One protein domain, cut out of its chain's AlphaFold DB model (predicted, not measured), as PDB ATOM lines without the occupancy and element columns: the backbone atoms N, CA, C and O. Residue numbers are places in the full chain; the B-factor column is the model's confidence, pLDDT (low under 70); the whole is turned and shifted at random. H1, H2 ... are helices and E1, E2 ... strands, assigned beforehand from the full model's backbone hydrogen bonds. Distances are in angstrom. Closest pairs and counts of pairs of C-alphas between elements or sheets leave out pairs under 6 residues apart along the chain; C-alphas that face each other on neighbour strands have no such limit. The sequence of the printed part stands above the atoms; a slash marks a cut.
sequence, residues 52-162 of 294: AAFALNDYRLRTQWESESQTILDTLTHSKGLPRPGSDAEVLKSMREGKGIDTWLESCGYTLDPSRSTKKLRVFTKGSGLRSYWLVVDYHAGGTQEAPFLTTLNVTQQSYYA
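This is residues 52 to 162 of the 294 residues of an uncharacterized protein of Planctomycetaceae bacterium (UniProt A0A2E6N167). A long, twisted sheet of three strands has the long helix H1 running along one face, making two layers, while a small helical hairpin, H2 and H3, sits close to E1 through H3 and to the last turns of H1 through H2. The printed part has 111 residues, in the order H1 H2 H3 E1 E2 E3, and its class is mixed, helices and strands. The sheet, E1 - E2 - E3, is antiparallel and a meander, each strand the antiparallel neighbour of the one before. The whole is compact, with a radius of gyration of the C-alphas of 14.7 A, yet only just elongated, spanning 52 by 34 by 21 A.

Find E1 at residues 121 to 127, E2 at 131 to 144, 40.0 A long, and E3 at 147 to 161, 40.3 A, ending at C-alpha 161 (12.790, -5.886, -12.424). H1, residues 52 to 76, begins at C-alpha 52 (19.630, 6.209, -2.531) and is 35.8 A long. H2 is residues 89 to 96 and H3 102 to 107.

Look first at hairpin E1 and E2, where N 124 and O 135 are 2.9 A apart, then at hairpin E2 and E3, with N 134 and O 158 at 2.8 A; both pairs are within hydrogen-bond range. E3 bends by 58 degrees at residue 152. Residues 111 to 112 pair antiparallel with 124 to 125 of E1. H1 is on the sheet at a height of 9.4 A; its closest C-alphas to E3 are Leu 76 and Leu 153, 6.2 A. H3 only grazes the sheet with residues 102 to 106. H2 and H3 touch at Val 91 and Trp 104, their closest C-alphas, 6.2 A. With residues 72 to 75 alone, H1 only just touches H2, with 3 pairs of C-alphas within 8 A, the closest Thr 75 and Val 91, 7.7 A. In H1, H2 and H3 every O i to N i+4 pair is within hydrogen-bond range.

The C-alphas farthest apart, Ala 52 and Glu 146, are 53.5 A apart. The printed part has no cut; the links H1 to H2 and H3 to E1 are long. Look for pLDDT under 70 at residues 77 to 81, 142, 145 and 149 to 152.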
ATOM      1  N   ALA A  52      20.510   5.050  -2.411       92.69
ATOM      2  CA  ALA A  52      19.630   6.209  -2.531       92.69
ATOM      3  C   ALA A  52      19.725   6.864  -3.920       92.69
ATOM      4  O   ALA A  52      18.700   7.228  -4.499       92.69
ATOM      5  N   ALA A  53      20.930   6.973  -4.487       90.06
ATOM      6  CA  ALA A  53      21.130   7.496  -5.836       90.06
ATOM      7  C   ALA A  53      20.478   6.599  -6.904       90.06
ATOM      8  O   ALA A  53      19.789   7.109  -7.789       90.06
ATOM      9  N   PHE A  54      20.628   5.273  -6.792       89.00
ATOM     10  CA  PHE A  54      19.960   4.320  -7.682       89.00
ATOM     11  C   PHE A  54      18.435   4.393  -7.572       89.00
ATOM     12  O   PHE A  54      17.759   4.476  -8.595       89.00
ATOM     13  N   ALA A  55      17.893   4.425  -6.352       88.62
ATOM     14  CA  ALA A  55      16.455   4.528  -6.119       88.62
ATOM     15  C   ALA A  55      15.875   5.838  -6.673       88.62
ATOM     16  O   ALA A  55      14.802   5.838  -7.272       88.62
ATOM     17  N   LEU A  56      16.596   6.955  -6.525       93.94
ATOM     18  CA  LEU A  56      16.172   8.239  -7.078       93.94
ATOM     19  C   LEU A  56      16.210   8.239  -8.613       93.94
ATOM     20  O   LEU A  56      15.315   8.800  -9.243       93.94
ATOM     21  N   ASN A  57      17.218   7.608  -9.221       92.00
ATOM     22  CA  ASN A  57      17.286   7.453 -10.672       92.00
ATOM     23  C   ASN A  57      16.140   6.579 -11.210       92.00
ATOM     24  O   ASN A  57      15.479   6.968 -12.171       92.00
ATOM     25  N   ASP A  58      15.863   5.445 -10.559       91.81
ATOM     26  CA  ASP A  58      14.739   4.566 -10.904       91.81
ATOM     27  C   ASP A  58      13.396   5.296 -10.772       91.81
ATOM     28  O   ASP A  58      12.572   5.250 -11.683       91.81
ATOM     29  N   TYR A  59      13.211   6.068  -9.696       94.56
ATOM     30  CA  TYR A  59      12.021   6.895  -9.509       94.56
ATOM     31  C   TYR A  59      11.838   7.910 -10.645       94.56
ATOM     32  O   TYR A  59      10.753   7.998 -11.214       94.56
ATOM     33  N   ARG A  60      12.896   8.639 -11.032       95.50
ATOM     34  CA  ARG A  60      12.826   9.612 -12.137       95.50
ATOM     35  C   ARG A  60      12.461   8.946 -13.461       95.50
ATOM     36  O   ARG A  60      11.606   9.467 -14.174       95.50
ATOM     37  N   LEU A  61      13.075   7.804 -13.771       92.75
ATOM     38  CA  LEU A  61      12.780   7.052 -14.992       92.75
ATOM     39  C   LEU A  61      11.358   6.495 -14.991       92.75
ATOM     40  O   LEU A  61      10.682   6.585 -16.012       92.75
ATOM     41  N   ARG A  62      10.878   5.997 -13.850       94.00
ATOM     42  CA  ARG A  62       9.491   5.557 -13.687       94.00
ATOM     43  C   ARG A  62       8.510   6.697 -13.933       94.00
ATOM     44  O   ARG A  62       7.589   6.523 -14.719       94.00
ATOM     45  N   THR A  63       8.705   7.850 -13.296       95.38
ATOM     46  CA  THR A  63       7.819   9.009 -13.472       95.38
ATOM     47  C   THR A  63       7.830   9.502 -14.916       95.38
ATOM     48  O   THR A  63       6.781   9.840 -15.459       95.38
ATOM     49  N   GLN A  64       8.997   9.509 -15.564       95.38
ATOM     50  CA  GLN A  64       9.102   9.851 -16.978       95.38
ATOM     51  C   GLN A  64       8.344   8.842 -17.855       95.38
ATOM     52  O   GLN A  64       7.555   9.258 -18.694       95.38
ATOM     53  N   TRP A  65       8.526   7.539 -17.630       94.75
ATOM     54  CA  TRP A  65       7.820   6.481 -18.356       94.75
ATOM     55  C   TRP A  65       6.294   6.541 -18.150       94.75
ATOM     56  O   TRP A  65       5.541   6.423 -19.116       94.75
ATOM     57  N   GLU A  66       5.819   6.778 -16.923       94.06
ATOM     58  CA  GLU A  66       4.390   6.969 -16.615       94.06
ATOM     59  C   GLU A  66       3.835   8.199 -17.352       94.06
ATOM     60  O   GLU A  66       2.786   8.120 -17.987       94.06
ATOM     61  N   SER A  67       4.569   9.316 -17.355       95.12
ATOM     62  CA  SER A  67       4.169  10.523 -18.087       95.12
ATOM     63  C   SER A  67       4.126  10.295 -19.599       95.12
ATOM     64  O   SER A  67       3.141  10.649 -20.238       95.12
ATOM     65  N   GLU A  68       5.175   9.708 -20.179       94.25
ATOM     66  CA  GLU A  68       5.279   9.438 -21.619       94.25
ATOM     67  C   GLU A  68       4.171   8.480 -22.067       94.25
ATOM     68  O   GLU A  68       3.475   8.733 -23.047       94.25
ATOM     69  N   SER A  69       3.946   7.404 -21.316       91.75
ATOM     70  CA  SER A  69       2.899   6.431 -21.622       91.75
ATOM     71  C   SER A  69       1.490   7.024 -21.519       91.75
ATOM     72  O   SER A  69       0.646   6.717 -22.362       91.75
ATOM     73  N   GLN A  70       1.245   7.924 -20.562       91.69
ATOM     74  CA  GLN A  70      -0.004   8.677 -20.475       91.69
ATOM     75  C   GLN A  70      -0.180   9.614 -21.679       91.69
ATOM     76  O   GLN A  70      -1.252   9.629 -22.278       91.69
ATOM     77  N   THR A  71       0.874  10.321 -22.105       91.56
ATOM     78  CA  THR A  71       0.849  11.153 -23.320       91.56
ATOM     79  C   THR A  71       0.462  10.341 -24.554       91.56
ATOM     80  O   THR A  71      -0.351  10.793 -25.366       91.56
ATOM     81  N   ILE A  72       0.994   9.123 -24.688       89.88
ATOM     82  CA  ILE A  72       0.624   8.221 -25.779       89.88
ATOM     83  C   ILE A  72      -0.845   7.810 -25.671       89.88
ATOM     84  O   ILE A  72      -1.582   7.920 -26.652       89.88
ATOM     85  N   LEU A  73      -1.275   7.343 -24.494       88.25
ATOM     86  CA  LEU A  73      -2.648   6.895 -24.270       88.25
ATOM     87  C   LEU A  73      -3.639   8.018 -24.579       88.25
ATOM     88  O   LEU A  73      -4.575   7.802 -25.346       88.25
ATOM     89  N   ASP A  74      -3.400   9.229 -24.086       87.62
ATOM     90  CA  ASP A  74      -4.257  10.389 -24.336       87.62
ATOM     91  C   ASP A  74      -4.267  10.823 -25.806       87.62
ATOM     92  O   ASP A  74      -5.261  11.373 -26.292       87.62
ATOM     93  N   THR A  75      -3.183  10.550 -26.534       85.75
ATOM     94  CA  THR A  75      -3.082  10.854 -27.964       85.75
ATOM     95  C   THR A  75      -3.748   9.790 -28.844       85.75
ATOM     96  O   THR A  75      -4.273  10.139 -29.902       85.75
ATOM     97  N   LEU A  76      -3.766   8.514 -28.431       77.12
ATOM     98  CA  LEU A  76      -4.071   7.381 -29.320       77.12
ATOM     99  C   LEU A  76      -5.300   6.536 -28.948       77.12
ATOM    100  O   LEU A  76      -5.827   5.846 -29.817       77.12
ATOM    101  N   THR A  77      -5.815   6.593 -27.718       65.00
ATOM    102  CA  THR A  77      -6.892   5.677 -27.268       65.00
ATOM    103  C   THR A  77      -8.297   5.978 -27.799       65.00
ATOM    104  O   THR A  77      -9.262   5.343 -27.373       65.00
ATOM    105  N   HIS A  78      -8.483   6.901 -28.748       60.59
ATOM    106  CA  HIS A  78      -9.818   7.091 -29.314       60.59
ATOM    107  C   HIS A  78     -10.083   6.121 -30.468       60.59
ATOM    108  O   HIS A  78      -9.390   6.136 -31.481       60.59
ATOM    109  N   SER A  79     -11.191   5.379 -30.368       54.97
ATOM    110  CA  SER A  79     -11.726   4.409 -31.348       54.97
ATOM    111  C   SER A  79     -11.969   4.939 -32.773       54.97
ATOM    112  O   SER A  79     -12.493   4.224 -33.621       54.97
ATOM    113  N   LYS A  80     -11.637   6.206 -33.040       63.97
ATOM    114  CA  LYS A  80     -11.817   6.876 -34.332       63.97
ATOM    115  C   LYS A  80     -10.532   7.510 -34.875       63.97
ATOM    116  O   LYS A  80     -10.609   8.227 -35.866       63.97
ATOM    117  N   GLY A  81      -9.382   7.307 -34.220       60.97
ATOM    118  CA  GLY A  81      -8.093   7.847 -34.671       60.97
ATOM    119  C   GLY A  81      -8.011   9.379 -34.689       60.97
ATOM    120  O   GLY A  81      -7.147   9.942 -35.359       60.97
ATOM    121  N   LEU A  82      -8.918  10.074 -33.991       71.62
ATOM    122  CA  LEU A  82      -8.923  11.534 -33.920       71.62
ATOM    123  C   LEU A  82      -8.156  12.010 -32.676       71.62
ATOM    124  O   LEU A  82      -8.450  11.531 -31.578       71.62
ATOM    125  N   PRO A  83      -7.222  12.967 -32.825       77.81
ATOM    126  CA  PRO A  83      -6.507  13.547 -31.695       77.81
ATOM    127  C   PRO A  83      -7.447  14.295 -30.751       77.81
ATOM    128  O   PRO A  83      -8.385  14.965 -31.193       77.81
ATOM    129  N   ARG A  84      -7.164  14.233 -29.449       80.25
ATOM    130  CA  ARG A  84      -7.854  15.046 -28.445       80.25
ATOM    131  C   ARG A  84      -7.308  16.481 -28.439       80.25
ATOM    132  O   ARG A  84      -6.140  16.709 -28.767       80.25
ATOM    133  N   PRO A  85      -8.111  17.468 -28.011       80.25
ATOM    134  CA  PRO A  85      -7.575  18.753 -27.580       80.25
ATOM    135  C   PRO A  85      -6.553  18.511 -26.458       80.25
ATOM    136  O   PRO A  85      -6.904  17.943 -25.428       80.25
ATOM    137  N   GLY A  86      -5.294  18.892 -26.679       84.50
ATOM    138  CA  GLY A  86      -4.191  18.625 -25.747       84.50
ATOM    139  C   GLY A  86      -3.333  17.401 -26.082       84.50
ATOM    140  O   GLY A  86      -2.378  17.139 -25.360       84.50
ATOM    141  N   SER A  87      -3.621  16.680 -27.174       88.62
ATOM    142  CA  SER A  87      -2.685  15.690 -27.713       88.62
ATOM    143  C   SER A  87      -1.347  16.337 -28.061       88.62
ATOM    144  O   SER A  87      -1.296  17.469 -28.554       88.62
ATOM    145  N   ASP A  88      -0.270  15.591 -27.838       92.38
ATOM    146  CA  ASP A  88       1.078  16.077 -28.083       92.38
ATOM    147  C   ASP A  88       1.308  16.343 -29.582       92.38
ATOM    148  O   ASP A  88       1.038  15.506 -30.451       92.38
ATOM    149  N   ALA A  89       1.779  17.551 -29.900       91.88
ATOM    150  CA  ALA A  89       1.936  17.990 -31.280       91.88
ATOM    151  C   ALA A  89       3.049  17.229 -32.016       91.88
ATOM    152  O   ALA A  89       2.948  17.045 -33.232       91.88
ATOM    153  N   GLU A  90       4.086  16.774 -31.310       92.00
ATOM    154  CA  GLU A  90       5.203  16.031 -31.892       92.00
ATOM    155  C   GLU A  90       4.808  14.588 -32.207       92.00
ATOM    156  O   GLU A  90       5.118  14.096 -33.299       92.00
ATOM    157  N   VAL A  91       4.041  13.941 -31.320       89.81
ATOM    158  CA  VAL A  91       3.448  12.617 -31.587       89.81
ATOM    159  C   VAL A  91       2.568  12.688 -32.832       89.81
ATOM    160  O   VAL A  91       2.731  11.906 -33.771       89.81
ATOM    161  N   LEU A  92       1.666  13.673 -32.896       89.50
ATOM    162  CA  LEU A  92       0.775  13.837 -34.045       89.50
ATOM    163  C   LEU A  92       1.520  14.163 -35.332       89.50
ATOM    164  O   LEU A  92       1.127  13.687 -36.398       89.50
ATOM    165  N   LYS A  93       2.582  14.967 -35.256       89.88
ATOM    166  CA  LYS A  93       3.436  15.262 -36.405       89.88
ATOM    167  C   LYS A  93       4.101  13.988 -36.927       89.88
ATOM    168  O   LYS A  93       4.012  13.721 -38.122       89.88
ATOM    169  N   SER A  94       4.675  13.173 -36.044       86.62
ATOM    170  CA  SER A  94       5.342  11.913 -36.408       86.62
ATOM    171  C   SER A  94       4.372  10.920 -37.059       86.62
ATOM    172  O   SER A  94       4.681  10.310 -38.084       86.62
ATOM    173  N   MET A  95       3.146  10.846 -36.536       84.31
ATOM    174  CA  MET A  95       2.069  10.031 -37.100       84.31
ATOM    175  C   MET A  95       1.614  10.534 -38.479       84.31
ATOM    176  O   MET A  95       1.472   9.735 -39.402       84.31
ATOM    177  N   ARG A  96       1.434  11.853 -38.662       84.38
ATOM    178  CA  ARG A  96       1.037  12.450 -39.957       84.38
ATOM    179  C   ARG A  96       2.110  12.325 -41.032       84.38
ATOM    180  O   ARG A  96       1.777  12.202 -42.204       84.38
ATOM    181  N   GLU A  97       3.380  12.365 -40.645       86.38
ATOM    182  CA  GLU A  97       4.516  12.182 -41.553       86.38
ATOM    183  C   GLU A  97       4.717  10.711 -41.965       86.38
ATOM    184  O   GLU A  97       5.643  10.412 -42.714       86.38
ATOM    185  N   GLY A  98       3.882   9.784 -41.476       80.38
ATOM    186  CA  GLY A  98       3.995   8.354 -41.770       80.38
ATOM    187  C   GLY A  98       5.186   7.673 -41.091       80.38
ATOM    188  O   GLY A  98       5.436   6.498 -41.338       80.38
ATOM    189  N   LYS A  99       5.905   8.386 -40.215       82.38
ATOM    190  CA  LYS A  99       6.993   7.833 -39.394       82.38
ATOM    191  C   LYS A  99       6.465   6.966 -38.249       82.38
ATOM    192  O   LYS A  99       7.203   6.160 -37.693       82.38
ATOM    193  N   GLY A 100       5.180   7.119 -37.924       84.50
ATOM    194  CA  GLY A 100       4.527   6.400 -36.839       84.50
ATOM    195  C   GLY A 100       4.959   6.913 -35.467       84.50
ATOM    196  O   GLY A 100       5.545   7.989 -35.336       84.50
ATOM    197  N   ILE A 101       4.643   6.135 -34.435       90.44
ATOM    198  CA  ILE A 101       5.021   6.439 -33.050       90.44
ATOM    199  C   ILE A 101       6.485   6.079 -32.750       90.44
ATOM    200  O   ILE A 101       7.059   6.568 -31.782       90.44
ATOM    201  N   ASP A 102       7.104   5.263 -33.602       92.44
ATOM    202  CA  ASP A 102       8.434   4.688 -33.394       92.44
ATOM    203  C   ASP A 102       9.494   5.774 -33.219       92.44
ATOM    204  O   ASP A 102      10.221   5.774 -32.233       92.44
ATOM    205  N   THR A 103       9.528   6.753 -34.128       91.94
ATOM    206  CA  THR A 103      10.500   7.854 -34.076       91.94
ATOM    207  C   THR A 103      10.326   8.717 -32.828       91.94
ATOM    208  O   THR A 103      11.307   9.204 -32.270       91.94
ATOM    209  N   TRP A 104       9.086   8.901 -32.367       93.56
ATOM    210  CA  TRP A 104       8.827   9.638 -31.133       93.56
ATOM    211  C   TRP A 104       9.310   8.840 -29.912       93.56
ATOM    212  O   TRP A 104      10.039   9.383 -29.085       93.56
ATOM    213  N   LEU A 105       9.024   7.535 -29.851       94.75
ATOM    214  CA  LEU A 105       9.520   6.653 -28.788       94.75
ATOM    215  C   LEU A 105      11.054   6.587 -28.759       94.75
ATOM    216  O   LEU A 105      11.653   6.679 -27.688       94.75
ATOM    217  N   GLU A 106      11.706   6.505 -29.916       95.12
ATOM    218  CA  GLU A 106      13.168   6.574 -30.020       95.12
ATOM    219  C   GLU A 106      13.710   7.906 -29.482       95.12
ATOM    220  O   GLU A 106      14.684   7.916 -28.728       95.12
ATOM    221  N   SER A 107      13.049   9.030 -29.789       94.25
ATOM    222  CA  SER A 107      13.434  10.346 -29.257       94.25
ATOM    223  C   SER A 107      13.268  10.452 -27.735       94.25
ATOM    224  O   SER A 107      14.058  11.121 -27.070       94.25
ATOM    225  N   CYS A 108      12.309   9.713 -27.167       93.69
ATOM    226  CA  CYS A 108      12.123   9.548 -25.725       93.69
ATOM    227  C   CYS A 108      13.122   8.557 -25.092       93.69
ATOM    228  O   CYS A 108      13.072   8.316 -23.882       93.69
ATOM    229  N   GLY A 109      14.038   7.975 -25.873       95.75
ATOM    230  CA  GLY A 109      15.069   7.052 -25.399       95.75
ATOM    231  C   GLY A 109      14.604   5.603 -25.246       95.75
ATOM    232  O   GLY A 109      15.244   4.835 -24.527       95.75
ATOM    233  N   TYR A 110      13.499   5.216 -25.884       96.25
ATOM    234  CA  TYR A 110      13.127   3.808 -25.987       96.25
ATOM    235  C   TYR A 110      13.936   3.114 -27.085       96.25
ATOM    236  O   TYR A 110      14.258   3.698 -28.115       96.25
ATOM    237  N   THR A 111      14.221   1.831 -26.878       96.81
ATOM    238  CA  THR A 111      14.852   0.950 -27.865       96.81
ATOM    239  C   THR A 111      13.857  -0.126 -28.287       96.81
ATOM    240  O   THR A 111      13.250  -0.779 -27.432       96.81
ATOM    241  N   LEU A 112      13.674  -0.314 -29.594       95.69
ATOM    242  CA  LEU A 112      12.854  -1.397 -30.140       95.69
ATOM    243  C   LEU A 112      13.513  -2.749 -29.830       95.69
ATOM    244  O   LEU A 112      14.689  -2.937 -30.133       95.69
ATOM    245  N   ASP A 113      12.760  -3.690 -29.263       94.81
ATOM    246  CA  ASP A 113      13.206  -5.070 -29.069       94.81
ATOM    247  C   ASP A 113      12.754  -5.927 -30.267       94.81
ATOM    248  O   ASP A 113      11.586  -6.333 -30.324       94.81
ATOM    249  N   PRO A 114      13.635  -6.210 -31.251       93.94
ATOM    250  CA  PRO A 114      13.258  -6.959 -32.445       93.94
ATOM    251  C   PRO A 114      12.941  -8.426 -32.146       93.94
ATOM    252  O   PRO A 114      12.188  -9.034 -32.896       93.94
ATOM    253  N   SER A 115      13.467  -8.987 -31.051       91.19
ATOM    254  CA  SER A 115      13.211 -10.382 -30.673       91.19
ATOM    255  C   SER A 115      11.776 -10.602 -30.188       91.19
ATOM    256  O   SER A 115      11.257 -11.712 -30.257       91.19
ATOM    257  N   ARG A 116      11.123  -9.529 -29.727       87.38
ATOM    258  CA  ARG A 116       9.751  -9.535 -29.196       87.38
ATOM    259  C   ARG A 116       8.756  -8.805 -30.090       87.38
ATOM    260  O   ARG A 116       7.562  -8.795 -29.800       87.38
ATOM    261  N   SER A 117       9.244  -8.163 -31.148       91.44
ATOM    262  CA  SER A 117       8.429  -7.365 -32.055       91.44
ATOM    263  C   SER A 117       8.064  -8.157 -33.307       91.44
ATOM    264  O   SER A 117       8.891  -8.813 -33.929       91.44
ATOM    265  N   THR A 118       6.814  -8.034 -33.723       89.38
ATOM    266  CA  THR A 118       6.275  -8.507 -34.995       89.38
ATOM    267  C   THR A 118       5.835  -7.317 -35.854       89.38
ATOM    268  O   THR A 118       5.918  -6.155 -35.458       89.38
ATOM    269  N   LYS A 119       5.319  -7.590 -37.060       85.62
ATOM    270  CA  LYS A 119       4.792  -6.541 -37.949       85.62
ATOM    271  C   LYS A 119       3.615  -5.768 -37.334       85.62
ATOM    272  O   LYS A 119       3.445  -4.595 -37.653       85.62
ATOM    273  N   LYS A 120       2.796  -6.432 -36.512       86.44
ATOM    274  CA  LYS A 120       1.607  -5.840 -35.879       86.44
ATOM    275  C   LYS A 120       1.880  -5.378 -34.458       86.44
ATOM    276  O   LYS A 120       1.318  -4.387 -34.045       86.44
ATOM    277  N   LEU A 121       2.768  -6.040 -33.733       90.00
ATOM    278  CA  LEU A 121       3.025  -5.743 -32.331       90.00
ATOM    279  C   LEU A 121       4.481  -5.340 -32.162       90.00
ATOM    280  O   LEU A 121       5.358  -6.136 -32.465       90.00
ATOM    281  N   ARG A 122       4.763  -4.136 -31.674       92.62
ATOM    282  CA  ARG A 122       6.132  -3.709 -31.370       92.62
ATOM    283  C   ARG A 122       6.317  -3.559 -29.877       92.62
ATOM    284  O   ARG A 122       5.451  -3.027 -29.190       92.62
ATOM    285  N   VAL A 123       7.461  -4.015 -29.387       93.56
ATOM    286  CA  VAL A 123       7.833  -3.908 -27.980       93.56
ATOM    287  C   VAL A 123       8.987  -2.930 -27.871       93.56
ATOM    288  O   VAL A 123      10.076  -3.164 -28.391       93.56
ATOM    289  N   PHE A 124       8.734  -1.822 -27.191       95.50
ATOM    290  CA  PHE A 124       9.721  -0.796 -26.906       95.50
ATOM    291  C   PHE A 124      10.167  -0.917 -25.460       95.50
ATOM    292  O   PHE A 124       9.347  -1.078 -24.558       95.50
ATOM    293  N   THR A 125      11.471  -0.821 -25.232       94.81
ATOM    294  CA  THR A 125      12.074  -1.001 -23.914       94.81
ATOM    295  C   THR A 125      12.864   0.237 -23.509       94.81
ATOM    296  O   THR A 125      13.542   0.858 -24.325       94.81
ATOM    297  N   LYS A 126      12.761   0.612 -22.237       95.06
ATOM    298  CA  LYS A 126      13.541   1.679 -21.599       95.06
ATOM    299  C   LYS A 126      13.988   1.163 -20.239       95.06
ATOM    300  O   LYS A 126      13.202   0.514 -19.556       95.06
ATOM    301  N   GLY A 127      15.240   1.376 -19.847       92.69
ATOM    302  CA  GLY A 127      15.807   0.723 -18.662       92.69
ATOM    303  C   GLY A 127      16.542   1.674 -17.727       92.69
ATOM    304  O   GLY A 127      17.223   2.588 -18.181       92.69
ATOM    305  N   SER A 128      16.435   1.422 -16.419       89.62
ATOM    306  CA  SER A 128      17.237   2.077 -15.369       89.62
ATOM    307  C   SER A 128      18.504   1.296 -14.999       89.62
ATOM    308  O   SER A 128      19.309   1.769 -14.199       89.62
ATOM    309  N   GLY A 129      18.666   0.088 -15.550       86.81
ATOM    310  CA  GLY A 129      19.665  -0.907 -15.145       86.81
ATOM    311  C   GLY A 129      19.150  -1.868 -14.068       86.81
ATOM    312  O   GLY A 129      19.518  -3.036 -14.076       86.81
ATOM    313  N   LEU A 130      18.243  -1.412 -13.195       87.94
ATOM    314  CA  LEU A 130      17.564  -2.250 -12.194       87.94
ATOM    315  C   LEU A 130      16.185  -2.713 -12.656       87.94
ATOM    316  O   LEU A 130      15.727  -3.792 -12.282       87.94
ATOM    317  N   ARG A 131      15.518  -1.888 -13.463       90.94
ATOM    318  CA  ARG A 131      14.184  -2.145 -13.987       90.94
ATOM    319  C   ARG A 131      14.153  -1.890 -15.485       90.94
ATOM    320  O   ARG A 131      14.804  -0.972 -15.986       90.94
ATOM    321  N   SER A 132      13.389  -2.713 -16.189       92.31
ATOM    322  CA  SER A 132      13.023  -2.516 -17.585       92.31
ATOM    323  C   SER A 132      11.548  -2.135 -17.668       92.31
ATOM    324  O   SER A 132      10.685  -2.845 -17.156       92.31
ATOM    325  N   TYR A 133      11.261  -1.020 -18.323       94.25
ATOM    326  CA  TYR A 133       9.916  -0.558 -18.630       94.25
ATOM    327  C   TYR A 133       9.615  -0.867 -20.087       94.25
ATOM    328  O   TYR A 133      10.389  -0.506 -20.977       94.25
ATOM    329  N   TRP A 134       8.523  -1.575 -20.322       93.94
ATOM    330  CA  TRP A 134       8.107  -2.010 -21.642       93.94
ATOM    331  C   TRP A 134       6.836  -1.271 -22.044       93.94
ATOM    332  O   TRP A 134       5.905  -1.095 -21.252       93.94
ATOM    333  N   LEU A 135       6.810  -0.841 -23.297       93.31
ATOM    334  CA  LEU A 135       5.614  -0.378 -23.978       93.31
ATOM    335  C   LEU A 135       5.342  -1.328 -25.129       93.31
ATOM    336  O   LEU A 135       6.121  -1.414 -26.079       93.31
ATOM    337  N   VAL A 136       4.238  -2.054 -25.018       92.19
ATOM    338  CA  VAL A 136       3.764  -2.949 -26.067       92.19
ATOM    339  C   VAL A 136       2.748  -2.177 -26.882       92.19
ATOM    340  O   VAL A 136       1.713  -1.769 -26.360       92.19
ATOM    341  N   VAL A 137       3.075  -1.948 -28.146       90.69
ATOM    342  CA  VAL A 137       2.285  -1.155 -29.076       90.69
ATOM    343  C   VAL A 137       1.727  -2.086 -30.145       90.69
ATOM    344  O   VAL A 137       2.479  -2.633 -30.949       90.69
ATOM    345  N   ASP A 138       0.410  -2.269 -30.149       89.69
ATOM    346  CA  ASP A 138      -0.297  -3.030 -31.179       89.69
ATOM    347  C   ASP A 138      -0.793  -2.080 -32.274       89.69
ATOM    348  O   ASP A 138      -1.605  -1.187 -32.027       89.69
ATOM    349  N   TYR A 139      -0.268  -2.254 -33.482       87.12
ATOM    350  CA  TYR A 139      -0.576  -1.497 -34.683       87.12
ATOM    351  C   TYR A 139      -1.677  -2.223 -35.446       87.12
ATOM    352  O   TYR A 139      -1.436  -3.176 -36.198       87.12
ATOM    353  N   HIS A 140      -2.888  -1.689 -35.361       80.81
ATOM    354  CA  HIS A 140      -3.924  -2.019 -36.322       80.81
ATOM    355  C   HIS A 140      -3.772  -1.085 -37.522       80.81
ATOM    356  O   HIS A 140      -4.092   0.103 -37.469       80.81
ATOM    357  N   ALA A 141      -3.234  -1.625 -38.615       72.94
ATOM    358  CA  ALA A 141      -3.302  -0.978 -39.915       72.94
ATOM    359  C   ALA A 141      -4.665  -1.298 -40.545       72.94
ATOM    360  O   ALA A 141      -4.978  -2.462 -40.799       72.94
ATOM    361  N   GLY A 142      -5.473  -0.267 -40.777       69.44
ATOM    362  CA  GLY A 142      -6.613  -0.326 -41.682       69.44
ATOM    363  C   GLY A 142      -6.214   0.131 -43.086       69.44
ATOM    364  O   GLY A 142      -5.109   0.620 -43.309       69.44
ATOM    365  N   GLY A 143      -7.124  -0.015 -44.046       72.12
ATOM    366  CA  GLY A 143      -6.909   0.421 -45.429       72.12
ATOM    367  C   GLY A 143      -6.459  -0.685 -46.381       72.12
ATOM    368  O   GLY A 143      -6.450  -1.868 -46.043       72.12
ATOM    369  N   THR A 144      -6.156  -0.299 -47.619       75.25
ATOM    370  CA  THR A 144      -5.697  -1.215 -48.672       75.25
ATOM    371  C   THR A 144      -4.189  -1.446 -48.554       75.25
ATOM    372  O   THR A 144      -3.481  -0.642 -47.951       75.25
ATOM    373  N   GLN A 145      -3.664  -2.521 -49.156       69.81
ATOM    374  CA  GLN A 145      -2.210  -2.771 -49.194       69.81
ATOM    375  C   GLN A 145      -1.413  -1.593 -49.777       69.81
ATOM    376  O   GLN A 145      -0.258  -1.397 -49.412       69.81
ATOM    377  N   GLU A 146      -2.036  -0.811 -50.658       76.31
ATOM    378  CA  GLU A 146      -1.424   0.332 -51.338       76.31
ATOM    379  C   GLU A 146      -1.438   1.617 -50.493       76.31
ATOM    380  O   GLU A 146      -0.638   2.516 -50.736       76.31
ATOM    381  N   ALA A 147      -2.322   1.707 -49.494       71.06
ATOM    382  CA  ALA A 147      -2.463   2.875 -48.627       71.06
ATOM    383  C   ALA A 147      -2.917   2.462 -47.214       71.06
ATOM    384  O   ALA A 147      -4.057   2.741 -46.819       71.06
ATOM    385  N   PRO A 148      -2.053   1.779 -46.440       70.06
ATOM    386  CA  PRO A 148      -2.365   1.474 -45.057       70.06
ATOM    387  C   PRO A 148      -2.439   2.784 -44.270       70.06
ATOM    388  O   PRO A 148      -1.513   3.595 -44.298       70.06
ATOM    389  N   PHE A 149      -3.532   2.988 -43.546       69.25
ATOM    390  CA  PHE A 149      -3.634   4.039 -42.544       69.25
ATOM    391  C   PHE A 149      -3.767   3.392 -41.174       69.25
ATOM    392  O   PHE A 149      -4.462   2.391 -40.992       69.25
ATOM    393  N   LEU A 150      -3.062   3.939 -40.192       67.19
ATOM    394  CA  LEU A 150      -3.121   3.420 -38.838       67.19
ATOM    395  C   LEU A 150      -4.502   3.734 -38.245       67.19
ATOM    396  O   LEU A 150      -4.866   4.902 -38.129       67.19
ATOM    397  N   THR A 151      -5.287   2.705 -37.925       63.06
ATOM    398  CA  THR A 151      -6.668   2.862 -37.439       63.06
ATOM    399  C   THR A 151      -6.748   2.878 -35.927       63.06
ATOM    400  O   THR A 151      -7.438   3.725 -35.364       63.06
ATOM    401  N   THR A 152      -6.041   1.957 -35.277       61.22
ATOM    402  CA  THR A 152      -6.107   1.786 -33.827       61.22
ATOM    403  C   THR A 152      -4.738   1.411 -33.310       61.22
ATOM    404  O   THR A 152      -4.039   0.594 -33.913       61.22
ATOM    405  N   LEU A 153      -4.366   2.008 -32.186       78.44
ATOM    406  CA  LEU A 153      -3.127   1.697 -31.511       78.44
ATOM    407  C   LEU A 153      -3.443   1.403 -30.048       78.44
ATOM    408  O   LEU A 153      -3.880   2.286 -29.311       78.44
ATOM    409  N   ASN A 154      -3.276   0.141 -29.656       83.94
ATOM    410  CA  ASN A 154      -3.403  -0.264 -28.261       83.94
ATOM    411  C   ASN A 154      -2.021  -0.215 -27.624       83.94
ATOM    412  O   ASN A 154      -1.065  -0.767 -28.171       83.94
ATOM    413  N   VAL A 155      -1.919   0.451 -26.476       88.06
ATOM    414  CA  VAL A 155      -0.679   0.509 -25.699       88.06
ATOM    415  C   VAL A 155      -0.886  -0.206 -24.386       88.06
ATOM    416  O   VAL A 155      -1.729   0.193 -23.586       88.06
ATOM    417  N   THR A 156      -0.071  -1.225 -24.153       89.00
ATOM    418  CA  THR A 156      -0.014  -1.925 -22.875       89.00
ATOM    419  C   THR A 156       1.288  -1.570 -22.174       89.00
ATOM    420  O   THR A 156       2.380  -1.722 -22.724       89.00
ATOM    421  N   GLN A 157       1.155  -1.086 -20.943       92.06
ATOM    422  CA  GLN A 157       2.267  -0.749 -20.067       92.06
ATOM    423  C   GLN A 157       2.680  -1.980 -19.263       92.06
ATOM    424  O   GLN A 157       1.840  -2.618 -18.628       92.06
ATOM    425  N   GLN A 158       3.970  -2.305 -19.266       89.25
ATOM    426  CA  GLN A 158       4.526  -3.362 -18.424       89.25
ATOM    427  C   GLN A 158       5.849  -2.905 -17.810       89.25
ATOM    428  O   GLN A 158       6.586  -2.119 -18.402       89.25
ATOM    429  N   SER A 159       6.168  -3.386 -16.612       88.00
ATOM    430  CA  SER A 159       7.456  -3.114 -15.973       88.00
ATOM    431  C   SER A 159       7.958  -4.355 -15.254       88.00
ATOM    432  O   SER A 159       7.187  -4.969 -14.520       88.00
ATOM    433  N   TYR A 160       9.239  -4.663 -15.429       87.94
ATOM    434  CA  TYR A 160       9.897  -5.845 -14.876       87.94
ATOM    435  C   TYR A 160      11.187  -5.438 -14.183       87.94
ATOM    436  O   TYR A 160      11.937  -4.607 -14.707       87.94
ATOM    437  N   TYR A 161      11.472  -6.016 -13.025       86.06
ATOM    438  CA  TYR A 161      12.790  -5.886 -12.424       86.06
ATOM    439  C   TYR A 161      13.802  -6.785 -13.136       86.06
ATOM    440  O   TYR A 161      13.447  -7.755 -13.795       86.06
ATOM    441  N   ALA A 162      15.088  -6.455 -13.013       81.75
ATOM    442  CA  ALA A 162      16.167  -7.209 -13.654       81.75
ATOM    443  C   ALA A 162      16.290  -8.657 -13.148       81.75
ATOM    444  O   ALA A 162      16.883  -9.482 -13.836       81.75
TER     445      ALA A 162